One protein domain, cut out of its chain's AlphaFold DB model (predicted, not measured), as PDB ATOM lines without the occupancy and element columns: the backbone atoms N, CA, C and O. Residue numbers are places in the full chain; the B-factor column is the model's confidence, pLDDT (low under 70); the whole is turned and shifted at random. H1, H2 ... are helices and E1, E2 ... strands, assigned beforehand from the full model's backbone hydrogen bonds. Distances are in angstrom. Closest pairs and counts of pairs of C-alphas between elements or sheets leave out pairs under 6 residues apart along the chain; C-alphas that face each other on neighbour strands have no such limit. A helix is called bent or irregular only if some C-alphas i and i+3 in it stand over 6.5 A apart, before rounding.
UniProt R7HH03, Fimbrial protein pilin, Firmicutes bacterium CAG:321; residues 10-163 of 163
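What this domain is: This is residues 10 to 163 of the 163 residues of the protein "Fimbrial protein pilin" of Firmicutes bacterium CAG:321 (UniProt R7HH03). A long bent helix, H1, packs with the later part of its second arm on one face of a small twisted sheet of three strands, while its first residues, 10 to 32, stick out as a free arm. The sheet's E3 and E4 form a long hairpin, and the short helices H3 and H4 sit by the packed part of H1. The printed part has 154 residues, in the order H1, H2, E1, H3, E2, E3, E4, H4; the sheet runs E1, E3, E4, antiparallel, and the class is mixed, helices and strands. The whole is loose, with a radius of gyration of the C-alphas of 21.9 A, and spans 76 by 50 by 23 A.

How they stand to each other: H1, residues 10 to 60, was assigned as one helix by its hydrogen bonds but is bent: C-alphas 24 and 27 are 6.7 A apart. Its arms H1a, residues 10 to 24, and H1b, residues 27 to 60, stand at a steep tilt of 52 degrees. H1b is on the sheet of E1, residues 81 to 85, E3, residues 122 to 133, and E4, residues 139 to 151, forming two layers, a helix on one face of a sheet. Its height over the sheet is 9.3 A, and it runs slantwise to the strands, at 42 degrees to E1 on the local plane. The closest C-alphas of H1b and E4 are those of Lys 53 and Tyr 145, 5.9 A apart. E1 and E3 are antiparallel at 144 degrees, with N 82 and O 125 within hydrogen-bond range at 2.9 A. E3 and E4, a hairpin, are antiparallel at 161 degrees, with N 128 and O 144 at 2.8 A. H2, residues 67 to 73, is irregular, C-alphas 69 and 72 being 9.4 A apart. H3, residues 86 to 91, touches residues 48 to 55 of H1b, about perpendicular at 73 degrees; the closest C-alphas, of Ser 51 and Leu 89, are 6.6 A apart. H2 is close to H3 but not clearly touching, at 6.3 A between C-alphas 73 and 88. E2, residues 113 to 117, pairs with no named strand. H4, residues 158 to 161, stands at the sheet's level and touches residues 45 to 49 of H1b, at 6.3 A between the C-alphas of Val 45 and Tyr 161. Every O i to N i+4 pair is within hydrogen-bond range in H1b and H3, against 10 of 11 in H1a and 1 of 3 in H2, where 1 of 4 O i to N i+3 pairs is; H4 is too short for an O i to N i+4 pair.

Where its parts are: H1a begins at C-alpha 10, (-26.963, 40.585, 63.776), and is 22.7 A long; H1b is 49.7 A long. E3 measures 34.1 A and E4 37.1 A, the latter ending at C-alpha 151, (-41.549, -14.937, 44.044).

The domain as a whole: The C-alphas of Glu 10 and Gly 137 are the two farthest apart, 79.7 A. The printed part has no cut; the link from H3 to E2, residues 92 to 112, is long. The mean pLDDT of the printed part is 93.9, and no printed residue is under 70.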
ATOM      1  N   GLU A  10     -27.389  40.887  65.147       89.56
ATOM      2  CA  GLU A  10     -26.963  40.585  63.776       89.56
ATOM      3  C   GLU A  10     -27.029  39.080  63.512       89.56
ATOM      4  O   GLU A  10     -27.523  38.647  62.473       89.56
ATOM      5  N   LEU A  11     -26.603  38.271  64.483       90.56
ATOM      6  CA  LEU A  11     -26.670  36.817  64.371       90.56
ATOM      7  C   LEU A  11     -28.125  36.313  64.366       90.56
ATOM      8  O   LEU A  11     -28.462  35.426  63.583       90.56
ATOM      9  N   LEU A  12     -29.003  36.920  65.171       92.94
ATOM     10  CA  LEU A  12     -30.432  36.596  65.229       92.94
ATOM     11  C   LEU A  12     -31.155  36.900  63.905       92.94
ATOM     12  O   LEU A  12     -31.934  36.080  63.421       92.94
ATOM     13  N   ALA A  13     -30.885  38.055  63.296       93.12
ATOM     14  CA  ALA A  13     -31.493  38.424  62.018       93.12
ATOM     15  C   ALA A  13     -31.102  37.444  60.894       93.12
ATOM     16  O   ALA A  13     -31.944  37.058  60.081       93.12
ATOM     17  N   VAL A  14     -29.845  36.984  60.881       93.94
ATOM     18  CA  VAL A  14     -29.340  36.036  59.876       93.94
ATOM     19  C   VAL A  14     -29.993  34.659  60.012       93.94
ATOM     20  O   VAL A  14     -30.404  34.086  59.003       93.94
ATOM     21  N   ILE A  15     -30.148  34.127  61.230       94.50
ATOM     22  CA  ILE A  15     -30.791  32.812  61.407       94.50
ATOM     23  C   ILE A  15     -32.272  32.833  61.012       94.50
ATOM     24  O   ILE A  15     -32.752  31.868  60.419       94.50
ATOM     25  N   ILE A  16     -32.979  33.943  61.264       95.19
ATOM     26  CA  ILE A  16     -34.375  34.119  60.837       95.19
ATOM     27  C   ILE A  16     -34.460  34.114  59.308       95.19
ATOM     28  O   ILE A  16     -35.312  33.432  58.739       95.19
ATOM     29  N   LEU A  17     -33.551  34.822  58.632       95.06
ATOM     30  CA  LEU A  17     -33.520  34.864  57.172       95.06
ATOM     31  C   LEU A  17     -33.259  33.478  56.558       95.06
ATOM     32  O   LEU A  17     -33.967  33.075  55.636       95.06
ATOM     33  N   ILE A  18     -32.287  32.725  57.090       95.19
ATOM     34  CA  ILE A  18     -31.988  31.358  56.628       95.19
ATOM     35  C   ILE A  18     -33.195  30.437  56.849       95.19
ATOM     36  O   ILE A  18     -33.527  29.651  55.961       95.19
ATOM     37  N   ALA A  19     -33.885  30.555  57.990       94.56
ATOM     38  CA  ALA A  19     -35.066  29.749  58.291       94.56
ATOM     39  C   ALA A  19     -36.204  29.979  57.282       94.56
ATOM     40  O   ALA A  19     -36.801  29.015  56.810       94.56
ATOM     41  N   LEU A  20     -36.467  31.232  56.894       94.19
ATOM     42  CA  LEU A  20     -37.494  31.557  55.896       94.19
ATOM     43  C   LEU A  20     -37.170  30.971  54.516       94.19
ATOM     44  O   LEU A  20     -38.042  30.395  53.866       94.19
ATOM     45  N   ILE A  21     -35.911  31.081  54.080       95.19
ATOM     46  CA  ILE A  21     -35.466  30.540  52.789       95.19
ATOM     47  C   ILE A  21     -35.540  29.005  52.790       95.19
ATOM     48  O   ILE A  21     -35.985  28.404  51.810       95.19
ATOM     49  N   ALA A  22     -35.160  28.359  53.897       92.69
ATOM     50  CA  ALA A  22     -35.165  26.903  54.014       92.69
ATOM     51  C   ALA A  22     -36.564  26.295  53.806       92.69
ATOM     52  O   ALA A  22     -36.681  25.269  53.136       92.69
ATOM     53  N   VAL A  23     -37.627  26.943  54.300       93.44
ATOM     54  CA  VAL A  23     -39.014  26.446  54.173       93.44
ATOM     55  C   VAL A  23     -39.440  26.269  52.711       93.44
ATOM     56  O   VAL A  23     -40.129  25.303  52.389       93.44
ATOM     57  N   LEU A  24     -39.005  27.153  51.809       91.56
ATOM     58  CA  LEU A  24     -39.352  27.081  50.383       91.56
ATOM     59  C   LEU A  24     -38.505  26.052  49.619       91.56
ATOM     60  O   LEU A  24     -38.960  25.452  48.645       91.56
ATOM     61  N   ILE A  25     -37.257  25.851  50.047       92.75
ATOM     62  CA  ILE A  25     -36.287  25.010  49.338       92.75
ATOM     63  C   ILE A  25     -36.462  23.523  49.680       92.75
ATOM     64  O   ILE A  25     -36.388  22.679  48.787       92.75
ATOM     65  N   VAL A  26     -36.722  23.190  50.949       90.50
ATOM     66  CA  VAL A  26     -36.828  21.801  51.432       90.50
ATOM     67  C   VAL A  26     -37.788  20.912  50.616       90.50
ATOM     68  O   VAL A  26     -37.346  19.826  50.231       90.50
ATOM     69  N   PRO A  27     -39.043  21.303  50.293       90.12
ATOM     70  CA  PRO A  27     -39.945  20.420  49.543       90.12
ATOM     71  C   PRO A  27     -39.400  20.071  48.150       90.12
ATOM     72  O   PRO A  27     -39.432  18.911  47.747       90.12
ATOM     73  N   ASN A  28     -38.796  21.040  47.455       91.31
ATOM     74  CA  ASN A  28     -38.200  20.820  46.134       91.31
ATOM     75  C   ASN A  28     -37.012  19.845  46.185       91.31
ATOM     76  O   ASN A  28     -36.836  19.015  45.289       91.31
ATOM     77  N   ILE A  29     -36.191  19.922  47.237       90.25
ATOM     78  CA  ILE A  29     -35.085  18.977  47.441       90.25
ATOM     79  C   ILE A  29     -35.631  17.565  47.668       90.25
ATOM     80  O   ILE A  29     -35.148  16.615  47.057       90.25
ATOM     81  N   ILE A  30     -36.666  17.409  48.494       91.38
ATOM     82  CA  ILE A  30     -37.274  16.096  48.743       91.38
ATOM     83  C   ILE A  30     -37.833  15.506  47.440       91.38
ATOM     84  O   ILE A  30     -37.541  14.353  47.129       91.38
ATOM     85  N   ASP A  31     -38.547  16.294  46.634       92.56
ATOM     86  CA  ASP A  31     -39.121  15.839  45.359       92.56
ATOM     87  C   ASP A  31     -38.062  15.464  44.313       92.56
ATOM     88  O   ASP A  31     -38.222  14.517  43.540       92.56
ATOM     89  N   THR A  32     -36.955  16.200  44.257       93.81
ATOM     90  CA  THR A  32     -35.844  15.857  43.357       93.81
ATOM     91  C   THR A  32     -35.118  14.597  43.817       93.81
ATOM     92  O   THR A  32     -34.779  13.749  42.989       93.81
ATOM     93  N   MET A  33     -34.953  14.412  45.128       91.62
ATOM     94  CA  MET A  33     -34.395  13.185  45.694       91.62
ATOM     95  C   MET A  33     -35.293  11.972  45.429       91.62
ATOM     96  O   MET A  33     -34.781  10.921  45.047       91.62
ATOM     97  N   THR A  34     -36.615  12.087  45.588       94.25
ATOM     98  CA  THR A  34     -37.543  10.977  45.305       94.25
ATOM     99  C   THR A  34     -37.530  10.601  43.826       94.25
ATOM    100  O   THR A  34     -37.402   9.421  43.506       94.25
ATOM    101  N   LYS A  35     -37.547  11.584  42.915       95.38
ATOM    102  CA  LYS A  35     -37.402  11.347  41.467       95.38
ATOM    103  C   LYS A  35     -36.069  10.695  41.109       95.38
ATOM    104  O   LYS A  35     -36.037   9.788  40.283       95.38
ATOM    105  N   SER A  36     -34.974  11.125  41.736       96.31
ATOM    106  CA  SER A  36     -33.654  10.521  41.533       96.31
ATOM    107  C   SER A  36     -33.624   9.061  41.992       96.31
ATOM    108  O   SER A  36     -33.113   8.207  41.269       96.31
ATOM    109  N   LYS A  37     -34.223   8.749  43.146       95.94
ATOM    110  CA  LYS A  37     -34.355   7.369  43.633       95.94
ATOM    111  C   LYS A  37     -35.194   6.496  42.704       95.94
ATOM    112  O   LYS A  37     -34.804   5.364  42.437       95.94
ATOM    113  N   GLU A  38     -36.304   7.021  42.187       96.19
ATOM    114  CA  GLU A  38     -37.136   6.307  41.214       96.19
ATOM    115  C   GLU A  38     -36.367   6.043  39.913       96.19
ATOM    116  O   GLU A  38     -36.362   4.921  39.417       96.19
ATOM    117  N   ALA A  39     -35.630   7.031  39.397       96.69
ATOM    118  CA  ALA A  39     -34.783   6.844  38.220       96.69
ATOM    119  C   ALA A  39     -33.704   5.768  38.447       96.69
ATOM    120  O   ALA A  39     -33.508   4.904  37.594       96.69
ATOM    121  N   SER A  40     -33.049   5.777  39.612       96.19
ATOM    122  CA  SER A  40     -32.083   4.743  40.002       96.19
ATOM    123  C   SER A  40     -32.719   3.357  40.097       96.19
ATOM    124  O   SER A  40     -32.109   2.376  39.678       96.19
ATOM    125  N   TYR A  41     -33.949   3.263  40.602       96.50
ATOM    126  CA  TYR A  41     -34.696   2.010  40.634       96.50
ATOM    127  C   TYR A  41     -35.014   1.499  39.222       96.50
ATOM    128  O   TYR A  41     -34.739   0.342  38.920       96.50
ATOM    129  N   GLN A  42     -35.486   2.356  38.314       96.56
ATOM    130  CA  GLN A  42     -35.733   1.961  36.920       96.56
ATOM    131  C   GLN A  42     -34.444   1.520  36.203       96.56
ATOM    132  O   GLN A  42     -34.451   0.558  35.437       96.56
ATOM    133  N   LEU A  43     -33.314   2.182  36.478       96.69
ATOM    134  CA  LEU A  43     -32.002   1.750  35.982       96.69
ATOM    135  C   LEU A  43     -31.594   0.387  36.549       96.69
ATOM    136  O   LEU A  43     -31.112  -0.459  35.798       96.69
ATOM    137  N   LEU A  44     -31.818   0.146  37.845       96.94
ATOM    138  CA  LEU A  44     -31.569  -1.154  38.466       96.94
ATOM    139  C   LEU A  44     -32.400  -2.256  37.796       96.94
ATOM    140  O   LEU A  44     -31.846  -3.296  37.459       96.94
ATOM    141  N   VAL A  45     -33.692  -2.025  37.547       97.25
ATOM    142  CA  VAL A  45     -34.574  -2.983  36.856       97.25
ATOM    143  C   VAL A  45     -34.052  -3.311  35.451       97.25
ATOM    144  O   VAL A  45     -33.946  -4.484  35.095       97.25
ATOM    145  N   LYS A  46     -33.628  -2.310  34.674       97.12
ATOM    146  CA  LYS A  46     -33.028  -2.525  33.340       97.12
ATOM    147  C   LYS A  46     -31.710  -3.292  33.395       97.12
ATOM    148  O   LYS A  46     -31.453  -4.165  32.561       97.12
ATOM    149  N   ASN A  47     -30.883  -2.986  34.391       97.50
ATOM    150  CA  ASN A  47     -29.650  -3.719  34.634       97.50
ATOM    151  C   ASN A  47     -29.952  -5.170  35.004       97.50
ATOM    152  O   ASN A  47     -29.316  -6.047  34.444       97.50
ATOM    153  N   ILE A  48     -30.970  -5.448  35.829       97.88
ATOM    154  CA  ILE A  48     -31.411  -6.818  36.135       97.88
ATOM    155  C   ILE A  48     -31.756  -7.583  34.855       97.88
ATOM    156  O   ILE A  48     -31.296  -8.708  34.696       97.88
ATOM    157  N   VAL A  49     -32.512  -6.985  33.928       97.81
ATOM    158  CA  VAL A  49     -32.868  -7.640  32.654       97.81
ATOM    159  C   VAL A  49     -31.623  -7.950  31.820       97.81
ATOM    160  O   VAL A  49     -31.484  -9.046  31.274       97.81
ATOM    161  N   THR A  50     -30.676  -7.013  31.761       97.75
ATOM    162  CA  THR A  50     -29.422  -7.197  31.018       97.75
ATOM    163  C   THR A  50     -28.533  -8.256  31.679       97.75
ATOM    164  O   THR A  50     -28.034  -9.148  30.999       97.75
ATOM    165  N   SER A  51     -28.398  -8.227  33.004       98.00
ATOM    166  CA  SER A  51     -27.671  -9.224  33.794       98.00
ATOM    167  C   SER A  51     -28.300 -10.610  33.689       98.00
ATOM    168  O   SER A  51     -27.576 -11.596  33.620       98.00
ATOM    169  N   ALA A  52     -29.630 -10.704  33.642       97.94
ATOM    170  CA  ALA A  52     -30.355 -11.952  33.437       97.94
ATOM    171  C   ALA A  52     -30.064 -12.552  32.054       97.94
ATOM    172  O   ALA A  52     -29.780 -13.744  31.943       97.94
ATOM    173  N   LYS A  53     -30.053 -11.719  31.005       97.44
ATOM    174  CA  LYS A  53     -29.607 -12.135  29.671       97.44
ATOM    175  C   LYS A  53     -28.177 -12.683  29.711       97.44
ATOM    176  O   LYS A  53     -27.954 -13.802  29.256       97.44
ATOM    177  N   THR A  54     -27.235 -11.937  30.288       97.69
ATOM    178  CA  THR A  54     -25.837 -12.382  30.407       97.69
ATOM    179  C   THR A  54     -25.723 -13.673  31.219       97.69
ATOM    180  O   THR A  54     -24.989 -14.571  30.827       97.69
ATOM    181  N   TYR A  55     -26.497 -13.821  32.298       97.81
ATOM    182  CA  TYR A  55     -26.541 -15.044  33.104       97.81
ATOM    183  C   TYR A  55     -27.004 -16.250  32.296       97.81
ATOM    184  O   TYR A  55     -26.416 -17.324  32.404       97.81
ATOM    185  N   TYR A  56     -28.033 -16.082  31.462       97.94
ATOM    186  CA  TYR A  56     -28.478 -17.147  30.573       97.94
ATOM    187  C   TYR A  56     -27.402 -17.496  29.536       97.94
ATOM    188  O   TYR A  56     -27.114 -18.672  29.324       97.94
ATOM    189  N   GLU A  57     -26.791 -16.496  28.902       96.88
ATOM    190  CA  GLU A  57     -25.758 -16.701  27.878       96.88
ATOM    191  C   GLU A  57     -24.520 -17.409  28.446       96.88
ATOM    192  O   GLU A  57     -24.057 -18.387  27.865       96.88
ATOM    193  N   GLU A  58     -24.046 -17.000  29.622       97.06
ATOM    194  CA  GLU A  58     -22.952 -17.668  30.339       97.06
ATOM    195  C   GLU A  58     -23.324 -19.082  30.798       97.06
ATOM    196  O   GLU A  58     -22.457 -19.944  30.944       97.06
ATOM    197  N   CYS A  59     -24.615 -19.342  31.007       97.06
ATOM    198  CA  CYS A  59     -25.102 -20.675  31.318       97.06
ATOM    199  C   CYS A  59     -25.079 -21.620  30.115       97.06
ATOM    200  O   CYS A  59     -24.692 -22.781  30.244       97.06
ATOM    201  N   GLU A  60     -25.531 -21.132  28.958       96.62
ATOM    202  CA  GLU A  60     -25.666 -21.933  27.739       96.62
ATOM    203  C   GLU A  60     -24.339 -22.087  26.992       96.62
ATOM    204  O   GLU A  60     -24.060 -23.151  26.444       96.62
ATOM    205  N   TYR A  61     -23.539 -21.022  26.957       95.56
ATOM    206  CA  TYR A  61     -22.349 -20.920  26.114       95.56
ATOM    207  C   TYR A  61     -21.049 -20.731  26.904       95.56
ATOM    208  O   TYR A  61     -19.971 -20.901  26.337       95.56
ATOM    209  N   GLY A  62     -21.140 -20.377  28.188       94.69
ATOM    210  CA  GLY A  62     -20.000 -20.205  29.085       94.69
ATOM    211  C   GLY A  62     -19.761 -21.416  29.992       94.69
ATOM    212  O   GLY A  62     -20.129 -22.549  29.691       94.69
ATOM    213  N   ASP A  63     -19.118 -21.163  31.133       94.50
ATOM    214  CA  ASP A  63     -18.752 -22.185  32.131       94.50
ATOM    215  C   ASP A  63     -19.691 -22.153  33.354       94.50
ATOM    216  O   ASP A  63     -19.495 -22.893  34.313       94.50
ATOM    217  N   LEU A  64     -20.721 -21.297  33.365       95.44
ATOM    218  CA  LEU A  64     -21.564 -21.079  34.550       95.44
ATOM    219  C   LEU A  64     -22.380 -22.320  34.950       95.44
ATOM    220  O   LEU A  64     -22.830 -22.424  36.087       95.44
ATOM    221  N   SER A  65     -22.540 -23.294  34.055       95.56
ATOM    222  CA  SER A  65     -23.167 -24.589  34.356       95.56
ATOM    223  C   SER A  65     -22.253 -25.546  35.146       95.56
ATOM    224  O   SER A  65     -22.700 -26.582  35.648       95.56
ATOM    225  N   ASN A  66     -20.972 -25.205  35.326       95.62
ATOM    226  CA  ASN A  66     -19.989 -26.029  36.020       95.62
ATOM    227  C   ASN A  66     -20.148 -25.975  37.546       95.62
ATOM    228  O   ASN A  66     -19.651 -25.077  38.236       95.62
ATOM    229  N   ARG A  67     -20.797 -27.006  38.092       93.81
ATOM    230  CA  ARG A  67     -21.050 -27.159  39.534       93.81
ATOM    231  C   ARG A  67     -19.782 -27.247  40.383       93.81
ATOM    232  O   ARG A  67     -19.810 -26.813  41.529       93.81
ATOM    233  N   THR A  68     -18.681 -27.766  39.844       95.19
ATOM    234  CA  THR A  68     -17.409 -27.879  40.577       95.19
ATOM    235  C   THR A  68     -16.775 -26.510  40.807       95.19
ATOM    236  O   THR A  68     -16.154 -26.288  41.842       95.19
ATOM    237  N   LYS A  69     -16.949 -25.582  39.860       93.25
ATOM    238  CA  LYS A  69     -16.382 -24.232  39.930       93.25
ATOM    239  C   LYS A  69     -17.299 -23.237  40.635       93.25
ATOM    240  O   LYS A  69     -16.826 -22.458  41.456       93.25
ATOM    241  N   TYR A  70     -18.595 -23.260  40.320       91.19
ATOM    242  CA  TYR A  70     -19.549 -22.249  40.790       91.19
ATOM    243  C   TYR A  70     -20.439 -22.718  41.950       91.19
ATOM    244  O   TYR A  70     -21.162 -21.907  42.527       91.19
ATOM    245  N   GLY A  71     -20.392 -23.998  42.339       91.94
ATOM    246  CA  GLY A  71     -21.111 -24.512  43.508       91.94
ATOM    247  C   GLY A  71     -22.613 -24.221  43.456       91.94
ATOM    248  O   GLY A  71     -23.300 -24.618  42.515       91.94
ATOM    249  N   SER A  72     -23.126 -23.512  44.466       89.75
ATOM    250  CA  SER A  72     -24.536 -23.095  44.552       89.75
ATOM    251  C   SER A  72     -24.944 -22.036  43.525       89.75
ATOM    252  O   SER A  72     -26.136 -21.829  43.324       89.75
ATOM    253  N   TYR A  73     -23.982 -21.366  42.886       90.62
ATOM    254  CA  TYR A  73     -24.236 -20.375  41.839       90.62
ATOM    255  C   TYR A  73     -24.246 -20.974  40.431       90.62
ATOM    256  O   TYR A  73     -24.574 -20.265  39.477       90.62
ATOM    257  N   ALA A  74     -23.903 -22.261  40.301       94.31
ATOM    258  CA  ALA A  74     -23.950 -22.946  39.024       94.31
ATOM    259  C   ALA A  74     -25.386 -22.999  38.497       94.31
ATOM    260  O   ALA A  74     -26.316 -23.380  39.212       94.31
ATOM    261  N   CYS A  75     -25.557 -22.616  37.241       95.81
ATOM    262  CA  CYS A  75     -26.861 -22.534  36.606       95.81
ATOM    263  C   CYS A  75     -27.279 -23.883  35.993       95.81
ATOM    264  O   CYS A  75     -26.455 -24.757  35.715       95.81
ATOM    265  N   GLN A  76     -28.576 -24.031  35.731       94.81
ATOM    266  CA  GLN A  76     -29.121 -25.144  34.960       94.81
ATOM    267  C   GLN A  76     -30.264 -24.638  34.083       94.81
ATOM    268  O   GLN A  76     -31.173 -23.967  34.574       94.81
ATOM    269  N   ILE A  77     -30.226 -24.988  32.799       96.31
ATOM    270  CA  ILE A  77     -31.300 -24.687  31.851       96.31
ATOM    271  C   ILE A  77     -32.263 -25.871  31.823       96.31
ATOM    272  O   ILE A  77     -31.869 -26.988  31.495       96.31
ATOM    273  N   ASN A  78     -33.533 -25.615  32.125       95.44
ATOM    274  CA  ASN A  78     -34.614 -26.590  32.013       95.44
ATOM    275  C   ASN A  78     -35.657 -26.032  31.050       95.44
ATOM    276  O   ASN A  78     -36.216 -24.972  31.313       95.44
ATOM    277  N   ASN A  79     -35.913 -26.715  29.931       94.00
ATOM    278  CA  ASN A  79     -36.883 -26.274  28.916       94.00
ATOM    279  C   ASN A  79     -36.711 -24.791  28.532       94.00
ATOM    280  O   ASN A  79     -37.636 -23.993  28.667       94.00
ATOM    281  N   ASN A  80     -35.498 -24.407  28.117       95.88
ATOM    282  CA  ASN A  80     -35.155 -23.029  27.732       95.88
ATOM    283  C   ASN A  80     -35.343 -21.972  28.832       95.88
ATOM    284  O   ASN A  80     -35.385 -20.778  28.538       95.88
ATOM    285  N   THR A  81     -35.432 -22.409  30.087       97.06
ATOM    286  CA  THR A  81     -35.740 -21.553  31.226       97.06
ATOM    287  C   THR A  81     -34.702 -21.724  32.331       97.06
ATOM    288  O   THR A  81     -34.227 -22.832  32.590       97.06
ATOM    289  N   ILE A  82     -34.372 -20.625  33.007       97.19
ATOM    290  CA  ILE A  82     -33.548 -20.591  34.217       97.19
ATOM    291  C   ILE A  82     -34.340 -19.874  35.308       97.19
ATOM    292  O   ILE A  82     -34.825 -18.770  35.088       97.19
ATOM    293  N   THR A  83     -34.437 -20.465  36.499       96.56
ATOM    294  CA  THR A  83     -34.932 -19.759  37.692       96.56
ATOM    295  C   THR A  83     -33.753 -19.450  38.602       96.56
ATOM    296  O   THR A  83     -32.964 -20.338  38.918       96.56
ATOM    297  N   THR A  84     -33.606 -18.188  38.988       96.00
ATOM    298  CA  THR A  84     -32.495 -17.718  39.823       96.00
ATOM    299  C   THR A  84     -32.936 -16.546  40.694       96.00
ATOM    300  O   THR A  84     -34.082 -16.109  40.616       96.00
ATOM    301  N   THR A  85     -32.043 -16.032  41.536       96.88
ATOM    302  CA  THR A  85     -32.314 -14.865  42.384       96.88
ATOM    303  C   THR A  85     -31.515 -13.646  41.940       96.88
ATOM    304  O   THR A  85     -30.435 -13.781  41.360       96.88
ATOM    305  N   LEU A  86     -31.992 -12.442  42.270       96.88
ATOM    306  CA  LEU A  86     -31.211 -11.216  42.057       96.88
ATOM    307  C   LEU A  86     -29.883 -11.245  42.830       96.88
ATOM    308  O   LEU A  86     -28.865 -10.764  42.335       96.88
ATOM    309  N   GLY A  87     -29.876 -11.863  44.014       95.69
ATOM    310  CA  GLY A  87     -28.665 -12.103  44.792       95.69
ATOM    311  C   GLY A  87     -27.660 -12.975  44.042       95.69
ATOM    312  O   GLY A  87     -26.476 -12.653  44.037       95.69
ATOM    313  N   THR A  88     -28.104 -14.030  43.355       95.94
ATOM    314  CA  THR A  88     -27.228 -14.849  42.503       95.94
ATOM    315  C   THR A  88     -26.606 -14.012  41.393       95.94
ATOM    316  O   THR A  88     -25.389 -14.045  41.250       95.94
ATOM    317  N   LEU A  89     -27.399 -13.210  40.668       96.88
ATOM    318  CA  LEU A  89     -26.871 -12.327  39.616       96.88
ATOM    319  C   LEU A  89     -25.802 -11.365  40.152       96.88
ATOM    320  O   LEU A  89     -24.810 -11.088  39.479       96.88
ATOM    321  N   ALA A  90     -26.003 -10.847  41.365       96.81
ATOM    322  CA  ALA A  90     -25.061  -9.939  42.005       96.81
ATOM    323  C   ALA A  90     -23.776 -10.646  42.457       96.81
ATOM    324  O   ALA A  90     -22.676 -10.141  42.242       96.81
ATOM    325  N   ASN A  91     -23.896 -11.832  43.057       94.81
ATOM    326  CA  ASN A  91     -22.754 -12.590  43.570       94.81
ATOM    327  C   ASN A  91     -21.938 -13.270  42.458       94.81
ATOM    328  O   ASN A  91     -20.748 -13.505  42.650       94.81
ATOM    329  N   THR A  92     -22.521 -13.510  41.278       94.31
ATOM    330  CA  THR A  92     -21.764 -13.886  40.072       94.31
ATOM    331  C   THR A  92     -21.129 -12.688  39.360       94.31
ATOM    332  O   THR A  92     -20.445 -12.869  38.356       94.31
ATOM    333  N   GLY A  93     -21.338 -11.463  39.859       94.25
ATOM    334  CA  GLY A  93     -20.771 -10.234  39.301       94.25
ATOM    335  C   GLY A  93     -21.467  -9.722  38.037       94.25
ATOM    336  O   GLY A  93     -20.995  -8.762  37.436       94.25
ATOM    337  N   MET A  94     -22.583 -10.330  37.631       95.75
ATOM    338  CA  MET A  94     -23.321  -9.939  36.423       95.75
ATOM    339  C   MET A  94     -24.250  -8.758  36.675       95.75
ATOM    340  O   MET A  94     -24.462  -7.939  35.783       95.75
ATOM    341  N   LEU A  95     -24.809  -8.670  37.883       97.25
ATOM    342  CA  LEU A  95     -25.550  -7.510  38.360       97.25
ATOM    343  C   LEU A  95     -24.643  -6.662  39.249       97.25
ATOM    344  O   LEU A  95     -24.327  -7.023  40.382       97.25
ATOM    345  N   THR A  96     -24.236  -5.508  38.735       94.25
ATOM    346  CA  THR A  96     -23.369  -4.589  39.472       94.25
ATOM    347  C   THR A  96     -24.130  -3.939  40.623       94.25
ATOM    348  O   THR A  96     -25.003  -3.100  40.402       94.25
ATOM    349  N   VAL A  97     -23.759  -4.297  41.853       94.94
ATOM    350  CA  VAL A  97     -24.250  -3.668  43.089       94.94
ATOM    351  C   VAL A  97     -23.101  -3.333  44.040       94.94
ATOM    352  O   VAL A  97     -22.064  -4.014  44.087       94.94
ATOM    353  N   SER A  98     -23.292  -2.267  44.810       91.62
ATOM    354  CA  SER A  98     -22.290  -1.762  45.755       91.62
ATOM    355  C   SER A  98     -22.435  -2.379  47.142       91.62
ATOM    356  O   SER A  98     -21.424  -2.618  47.802       91.62
ATOM    357  N   ASP A  99     -23.663  -2.677  47.564       94.25
ATOM    358  CA  ASP A  99     -23.965  -3.128  48.920       94.25
ATOM    359  C   ASP A  99     -23.506  -4.568  49.180       94.25
ATOM    360  O   ASP A  99     -23.571  -5.446  48.311       94.25
ATOM    361  N   VAL A 100     -23.039  -4.811  50.407       93.75
ATOM    362  CA  VAL A 100     -22.562  -6.112  50.889       93.75
ATOM    363  C   VAL A 100     -23.164  -6.428  52.258       93.75
ATOM    364  O   VAL A 100     -23.422  -5.527  53.054       93.75
ATOM    365  N   ASN A 101     -23.402  -7.709  52.532       91.38
ATOM    366  CA  ASN A 101     -23.807  -8.188  53.851       91.38
ATOM    367  C   ASN A 101     -22.584  -8.356  54.775       91.38
ATOM    368  O   ASN A 101     -21.440  -8.150  54.370       91.38
ATOM    369  N   SER A 102     -22.829  -8.750  56.026       91.06
ATOM    370  CA  SER A 102     -21.778  -8.984  57.028       91.06
ATOM    371  C   SER A 102     -20.767 -10.065  56.630       91.06
ATOM    372  O   SER A 102     -19.632 -10.021  57.094       91.06
ATOM    373  N   ASP A 103     -21.155 -10.980  55.742       89.62
ATOM    374  CA  ASP A 103     -20.314 -12.066  55.230       89.62
ATOM    375  C   ASP A 103     -19.570 -11.678  53.934       89.62
ATOM    376  O   ASP A 103     -18.899 -12.505  53.322       89.62
ATOM    377  N   GLY A 104     -19.700 -10.424  53.479       88.69
ATOM    378  CA  GLY A 104     -19.090  -9.912  52.246       88.69
ATOM    379  C   GLY A 104     -19.835 -10.271  50.952       88.69
ATOM    380  O   GLY A 104     -19.414  -9.860  49.870       88.69
ATOM    381  N   GLY A 105     -20.953 -10.993  51.041       91.56
ATOM    382  CA  GLY A 105     -21.828 -11.311  49.914       91.56
ATOM    383  C   GLY A 105     -22.579 -10.082  49.408       91.56
ATOM    384  O   GLY A 105     -23.017  -9.236  50.188       91.56
ATOM    385  N   LYS A 106     -22.748  -9.981  48.091       94.88
ATOM    386  CA  LYS A 106     -23.421  -8.850  47.443       94.88
ATOM    387  C   LYS A 106     -24.918  -8.842  47.743       94.88
ATOM    388  O   LYS A 106     -25.573  -9.888  47.711       94.88
ATOM    389  N   VAL A 107     -25.456  -7.652  48.008       95.38
ATOM    390  CA  VAL A 107     -26.868  -7.436  48.343       95.38
ATOM    391  C   VAL A 107     -27.517  -6.495  47.338       95.38
ATOM    392  O   VAL A 107     -26.939  -5.485  46.950       95.38
ATOM    393  N   VAL A 108     -28.737  -6.826  46.926       96.19
ATOM    394  CA  VAL A 108     -29.558  -5.993  46.051       96.19
ATOM    395  C   VAL A 108     -30.570  -5.262  46.926       96.19
ATOM    396  O   VAL A 108     -31.459  -5.894  47.493       96.19
ATOM    397  N   LEU A 109     -30.420  -3.948  47.075       95.75
ATOM    398  CA  LEU A 109     -31.339  -3.098  47.836       95.75
ATOM    399  C   LEU A 109     -32.207  -2.262  46.893       95.75
ATOM    400  O   LEU A 109     -31.752  -1.872  45.818       95.75
ATOM    401  N   ASP A 110     -33.435  -1.946  47.310       95.19
ATOM    402  CA  ASP A 110     -34.285  -0.996  46.587       95.19
ATOM    403  C   ASP A 110     -33.718   0.434  46.749       95.19
ATOM    404  O   ASP A 110     -33.674   0.945  47.873       95.19
ATOM    405  N   PRO A 111     -33.321   1.140  45.671       94.25
ATOM    406  CA  PRO A 111     -32.821   2.515  45.766       94.25
ATOM    407  C   PRO A 111     -33.846   3.509  46.341       94.25
ATOM    408  O   PRO A 111     -33.476   4.580  46.834       94.25
ATOM    409  N   ARG A 112     -35.141   3.172  46.295       94.25
ATOM    410  CA  ARG A 112     -36.231   3.971  46.872       94.25
ATOM    411  C   ARG A 112     -36.268   3.842  48.391       94.25
ATOM    412  O   ARG A 112     -36.509   4.837  49.080       94.25
ATOM    413  N   ASP A 113     -35.958   2.653  48.906       92.75
ATOM    414  CA  ASP A 113     -35.913   2.327  50.330       92.75
ATOM    415  C   ASP A 113     -34.855   1.250  50.613       92.75
ATOM    416  O   ASP A 113     -35.109   0.052  50.486       92.75
ATOM    417  N   THR A 114     -33.676   1.678  51.068       89.38
ATOM    418  CA  THR A 114     -32.521   0.795  51.308       89.38
ATOM    419  C   THR A 114     -32.733  -0.210  52.442       89.38
ATOM    420  O   THR A 114     -31.911  -1.099  52.638       89.38
ATOM    421  N   LYS A 115     -33.839  -0.120  53.189       90.81
ATOM    422  CA  LYS A 115     -34.231  -1.150  54.162       90.81
ATOM    423  C   LYS A 115     -34.845  -2.377  53.483       90.81
ATOM    424  O   LYS A 115     -34.951  -3.431  54.110       90.81
ATOM    425  N   LYS A 116     -35.262  -2.257  52.219       93.12
ATOM    426  CA  LYS A 116     -35.846  -3.347  51.437       93.12
ATOM    427  C   LYS A 116     -34.753  -4.101  50.697       93.12
ATOM    428  O   LYS A 116     -34.186  -3.615  49.721       93.12
ATOM    429  N   ASN A 117     -34.493  -5.314  51.165       94.12
ATOM    430  CA  ASN A 117     -33.589  -6.253  50.519       94.12
ATOM    431  C   ASN A 117     -34.344  -7.088  49.477       94.12
ATOM    432  O   ASN A 117     -35.316  -7.767  49.801       94.12
ATOM    433  N   MET A 118     -33.868  -7.029  48.237       95.25
ATOM    434  CA  MET A 118     -34.423  -7.682  47.055       95.25
ATOM    435  C   MET A 118     -33.564  -8.866  46.590       95.25
ATOM    436  O   MET A 118     -33.888  -9.503  45.592       95.25
ATOM    437  N   SER A 119     -32.472  -9.209  47.286       95.19
ATOM    438  CA  SER A 119     -31.586 -10.314  46.891       95.19
ATOM    439  C   SER A 119     -32.317 -11.650  46.766       95.19
ATOM    440  O   SER A 119     -31.941 -12.467  45.933       95.19
ATOM    441  N   ALA A 120     -33.357 -11.874  47.573       95.19
ATOM    442  CA  ALA A 120     -34.153 -13.100  47.563       95.19
ATOM    443  C   ALA A 120     -35.227 -13.137  46.459       95.19
ATOM    444  O   ALA A 120     -35.924 -14.142  46.328       95.19
ATOM    445  N   CYS A 121     -35.383 -12.063  45.681       96.81
ATOM    446  CA  CYS A 121     -36.335 -12.019  44.580       96.81
ATOM    447  C   CYS A 121     -35.963 -13.045  43.520       96.81
ATOM    448  O   CYS A 121     -34.889 -12.961  42.918       96.81
ATOM    449  N   GLN A 122     -36.856 -14.009  43.316       96.75
ATOM    450  CA  GLN A 122     -36.726 -15.025  42.292       96.75
ATOM    451  C   GLN A 122     -37.259 -14.492  40.973       96.75
ATOM    452  O   GLN A 122     -38.380 -13.980  40.898       96.75
ATOM    453  N   ILE A 123     -36.454 -14.667  39.937       97.50
ATOM    454  CA  ILE A 123     -36.804 -14.364  38.560       97.50
ATOM    455  C   ILE A 123     -36.711 -15.627  37.716       97.50
ATOM    456  O   ILE A 123     -35.881 -16.509  37.962       97.50
ATOM    457  N   THR A 124     -37.546 -15.676  36.693       97.75
ATOM    458  CA  THR A 124     -37.528 -16.702  35.662       97.75
ATOM    459  C   THR A 124     -37.074 -16.059  34.360       97.75
ATOM    460  O   THR A 124     -37.607 -15.032  33.952       97.75
ATOM    461  N   ILE A 125     -36.046 -16.638  33.746       97.94
ATOM    462  CA  ILE A 125     -35.431 -16.163  32.510       97.94
ATOM    463  C   ILE A 125     -35.746 -17.185  31.426       97.94
ATOM    464  O   ILE A 125     -35.269 -18.319  31.505       97.94
ATOM    465  N   THR A 126     -36.510 -16.783  30.419       97.75
ATOM    466  CA  THR A 126     -36.960 -17.659  29.333       97.75
ATOM    467  C   THR A 126     -36.321 -17.229  28.024       97.75
ATOM    468  O   THR A 126     -36.486 -16.093  27.576       97.75
ATOM    469  N   LYS A 127     -35.591 -18.140  27.376       97.19
ATOM    470  CA  LYS A 127     -35.061 -17.921  26.028       97.19
ATOM    471  C   LYS A 127     -36.162 -18.152  25.000       97.19
ATOM    472  O   LYS A 127     -36.613 -19.280  24.807       97.19
ATOM    473  N   VAL A 128     -36.515 -17.100  24.275       95.31
ATOM    474  CA  VAL A 128     -37.514 -17.119  23.205       95.31
ATOM    475  C   VAL A 128     -36.813 -16.998  21.854       95.31
ATOM    476  O   VAL A 128     -35.903 -16.186  21.668       95.31
ATOM    477  N   LYS A 129     -37.215 -17.840  20.899       92.44
ATOM    478  CA  LYS A 129     -36.751 -17.790  19.509       92.44
ATOM    479  C   LYS A 129     -37.919 -17.386  18.621       92.44
ATOM    480  O   LYS A 129     -38.920 -18.094  18.579       92.44
ATOM    481  N   SER A 130     -37.755 -16.298  17.882       89.94
ATOM    482  CA  SER A 130     -38.778 -15.769  16.980       89.94
ATOM    483  C   SER A 130     -38.207 -15.591  15.583       89.94
ATOM    484  O   SER A 130     -37.101 -15.077  15.420       89.94
ATOM    485  N   ASN A 131     -38.969 -15.977  14.563       91.75
ATOM    486  CA  ASN A 131     -38.643 -15.626  13.186       91.75
ATOM    487  C   ASN A 131     -39.081 -14.181  12.940       91.75
ATOM    488  O   ASN A 131     -40.246 -13.843  13.135       91.75
ATOM    489  N   ILE A 132     -38.147 -13.335  12.521       89.56
ATOM    490  CA  ILE A 132     -38.405 -11.955  12.106       89.56
ATOM    491  C   ILE A 132     -38.112 -11.815  10.626       89.56
ATOM    492  O   ILE A 132     -37.156 -12.396  10.117       89.56
ATOM    493  N   LYS A 133     -38.941 -11.020   9.959       91.88
ATOM    494  CA  LYS A 133     -38.759 -10.627   8.570       91.88
ATOM    495  C   LYS A 133     -38.447  -9.140   8.547       91.88
ATOM    496  O   LYS A 133     -39.164  -8.379   9.195       91.88
ATOM    497  N   ASP A 134     -37.377  -8.749   7.872       86.81
ATOM    498  CA  ASP A 134     -37.103  -7.333   7.640       86.81
ATOM    499  C   ASP A 134     -37.984  -6.770   6.512       86.81
ATOM    500  O   ASP A 134     -38.696  -7.509   5.820       86.81
ATOM    501  N   ASP A 135     -37.927  -5.451   6.323       90.88
ATOM    502  CA  ASP A 135     -38.698  -4.732   5.299       90.88
ATOM    503  C   ASP A 135     -38.353  -5.184   3.865       90.88
ATOM    504  O   ASP A 135     -39.146  -5.004   2.941       90.88
ATOM    505  N   ASN A 136     -37.202  -5.839   3.685       89.88
ATOM    506  CA  ASN A 136     -36.731  -6.373   2.409       89.88
ATOM    507  C   ASN A 136     -37.144  -7.841   2.198       89.88
ATOM    508  O   ASN A 136     -36.830  -8.444   1.171       89.88
ATOM    509  N   GLY A 137     -37.859  -8.430   3.156       88.56
ATOM    510  CA  GLY A 137     -38.354  -9.792   3.088       88.56
ATOM    511  C   GLY A 137     -37.359 -10.874   3.529       88.56
ATOM    512  O   GLY A 137     -37.682 -12.059   3.397       88.56
ATOM    513  N   ILE A 138     -36.193 -10.515   4.072       90.81
ATOM    514  CA  ILE A 138     -35.195 -11.459   4.589       90.81
ATOM    515  C   ILE A 138     -35.655 -11.970   5.953       90.81
ATOM    516  O   ILE A 138     -35.981 -11.198   6.852       90.81
ATOM    517  N   THR A 139     -35.680 -13.296   6.118       90.62
ATOM    518  CA  THR A 139     -36.066 -13.941   7.380       90.62
ATOM    519  C   THR A 139     -34.830 -14.258   8.216       90.62
ATOM    520  O   THR A 139     -33.884 -14.863   7.717       90.62
ATOM    521  N   SER A 140     -34.848 -13.873   9.489       89.00
ATOM    522  CA  SER A 140     -33.793 -14.141  10.468       89.00
ATOM    523  C   SER A 140     -34.377 -14.701  11.763       89.00
ATOM    524  O   SER A 140     -35.509 -14.396  12.138       89.00
ATOM    525  N   ASN A 141     -33.585 -15.491  12.486       91.25
ATOM    526  CA  ASN A 141     -33.938 -15.926  13.834       91.25
ATOM    527  C   ASN A 141     -33.493 -14.867  14.849       91.25
ATOM    528  O   ASN A 141     -32.298 -14.611  14.995       91.25
ATOM    529  N   LYS A 142     -34.441 -14.282  15.581       91.38
ATOM    530  CA  LYS A 142     -34.174 -13.439  16.747       91.38
ATOM    531  C   LYS A 142     -34.221 -14.288  18.005       91.38
ATOM    532  O   LYS A 142     -35.202 -14.989  18.243       91.38
ATOM    533  N   VAL A 143     -33.183 -14.176  18.821       92.62
ATOM    534  CA  VAL A 143     -33.184 -14.688  20.190       92.62
ATOM    535  C   VAL A 143     -33.464 -13.521  21.129       92.62
ATOM    536  O   VAL A 143     -32.778 -12.499  21.073       92.62
ATOM    537  N   THR A 144     -34.470 -13.670  21.982       93.38
ATOM    538  CA  THR A 144     -34.775 -12.751  23.082       93.38
ATOM    539  C   THR A 144     -34.801 -13.511  24.401       93.38
ATOM    540  O   THR A 144     -35.007 -14.723  24.424       93.38
ATOM    541  N   TYR A 145     -34.574 -12.793  25.496       95.81
ATOM    542  CA  TYR A 145     -34.665 -13.334  26.848       95.81
ATOM    543  C   TYR A 145     -35.736 -12.549  27.588       95.81
ATOM    544  O   TYR A 145     -35.627 -11.331  27.717       95.81
ATOM    545  N   GLU A 146     -36.782 -13.242  28.014       96.31
ATOM    546  CA  GLU A 146     -37.878 -12.664  28.786       96.31
ATOM    547  C   GLU A 146     -37.626 -12.913  30.270       96.31
ATOM    548  O   GLU A 146     -37.194 -14.002  30.651       96.31
ATOM    549  N   VAL A 147     -37.856 -11.889  31.092       97.31
ATOM    550  CA  VAL A 147     -37.641 -11.941  32.540       97.31
ATOM    551  C   VAL A 147     -38.975 -11.749  33.239       97.31
ATOM    552  O   VAL A 147     -39.643 -10.732  33.053       97.31
ATOM    553  N   GLU A 148     -39.345 -12.717  34.068       96.62
ATOM    554  CA  GLU A 148     -40.589 -12.708  34.830       96.62
ATOM    555  C   GLU A 148     -40.303 -12.796  36.327       96.62
ATOM    556  O   GLU A 148     -39.386 -13.495  36.765       96.62
ATOM    557  N   ALA A 149     -41.099 -12.090  37.126       95.12
ATOM    558  CA  ALA A 149     -41.058 -12.220  38.574       95.12
ATOM    559  C   ALA A 149     -41.718 -13.543  38.989       95.12
ATOM    560  O   ALA A 149     -42.849 -13.824  38.597       95.12
ATOM    561  N   SER A 150     -41.027 -14.341  39.803       88.81
ATOM    562  CA  SER A 150     -41.515 -15.648  40.258       88.81
ATOM    563  C   SER A 150     -41.998 -15.605  41.709       88.81
ATOM    564  O   SER A 150     -43.112 -16.025  42.015       88.81
ATOM    565  N   SER A 151     -41.180 -15.080  42.628       87.06
ATOM    566  CA  SER A 151     -41.549 -14.937  44.044       87.06
ATOM    567  C   SER A 151     -40.583 -14.028  44.810       87.06
ATOM    568  O   SER A 151     -39.491 -13.715  44.337       87.06
ATOM    569  N   GLY A 152     -40.981 -13.628  46.019       79.12
ATOM    570  CA  GLY A 152     -40.179 -12.821  46.940       79.12
ATOM    571  C   GLY A 152     -40.908 -11.556  47.395       79.12
ATOM    572  O   GLY A 152     -41.924 -11.159  46.827       79.12
ATOM    573  N   ASN A 153     -40.388 -10.923  48.447       77.12
ATOM    574  CA  ASN A 153     -40.947  -9.685  48.987       77.12
ATOM    575  C   ASN A 153     -40.243  -8.469  48.380       77.12
ATOM    576  O   ASN A 153     -39.022  -8.472  48.250       77.12
ATOM    577  N   ASN A 154     -41.003  -7.408  48.092       85.38
ATOM    578  CA  ASN A 154     -40.488  -6.143  47.546       85.38
ATOM    579  C   ASN A 154     -39.738  -6.293  46.206       85.38
ATOM    580  O   ASN A 154     -38.796  -5.553  45.939       85.38
ATOM    581  N   CYS A 155     -40.146  -7.249  45.374       93.44
ATOM    582  CA  CYS A 155     -39.517  -7.516  44.084       93.44
ATOM    583  C   CYS A 155     -40.093  -6.636  42.972       93.44
ATOM    584  O   CYS A 155     -41.271  -6.275  43.051       93.44
ATOM    585  N   PRO A 156     -39.312  -6.333  41.917       95.25
ATOM    586  CA  PRO A 156     -39.872  -5.753  40.710       95.25
ATOM    587  C   PRO A 156     -40.861  -6.740  40.096       95.25
ATOM    588  O   PRO A 156     -40.681  -7.958  40.148       95.25
ATOM    589  N   THR A 157     -41.921  -6.202  39.525       94.81
ATOM    590  CA  THR A 157     -42.967  -6.961  38.847       94.81
ATOM    591  C   THR A 157     -42.541  -7.350  37.433       94.81
ATOM    592  O   THR A 157     -41.706  -6.696  36.809       94.81
ATOM    593  N   THR A 158     -43.185  -8.377  36.876       94.56
ATOM    594  CA  THR A 158     -43.016  -8.759  35.463       94.56
ATOM    595  C   THR A 158     -43.272  -7.590  34.506       94.56
ATOM    596  O   THR A 158     -42.588  -7.455  33.498       94.56
ATOM    597  N   GLU A 159     -44.207  -6.696  34.835       94.94
ATOM    598  CA  GLU A 159     -44.490  -5.514  34.016       94.94
ATOM    599  C   GLU A 159     -43.397  -4.445  34.107       94.94
ATOM    600  O   GLU A 159     -43.183  -3.705  33.152       94.94
ATOM    601  N   GLU A 160     -42.670  -4.357  35.223       94.06
ATOM    602  CA  GLU A 160     -41.508  -3.474  35.330       94.06
ATOM    603  C   GLU A 160     -40.325  -3.987  34.504       94.06
ATOM    604  O   GLU A 160     -39.633  -3.179  33.893       94.06
ATOM    605  N   TYR A 161     -40.134  -5.307  34.398       94.50
ATOM    606  CA  TYR A 161     -39.080  -5.896  33.559       94.50
ATOM    607  C   TYR A 161     -39.305  -5.719  32.050       94.50
ATOM    608  O   TYR A 161     -38.360  -5.843  31.273       94.50
ATOM    609  N   LYS A 162     -40.537  -5.425  31.621       91.69
ATOM    610  CA  LYS A 162     -40.886  -5.205  30.206       91.69
ATOM    611  C   LYS A 162     -40.705  -3.753  29.737       91.69
ATOM    612  O   LYS A 162     -40.887  -3.493  28.547       91.69
ATOM    613  N   LYS A 163     -40.405  -2.816  30.643       84.69
ATOM    614  CA  LYS A 163     -40.247  -1.375  30.357       84.69
ATOM    615  C   LYS A 163     -38.818  -0.994  29.967       84.69
ATOM    616  O   LYS A 163     -38.674  -0.075  29.129       84.69
TER     617      LYS A 163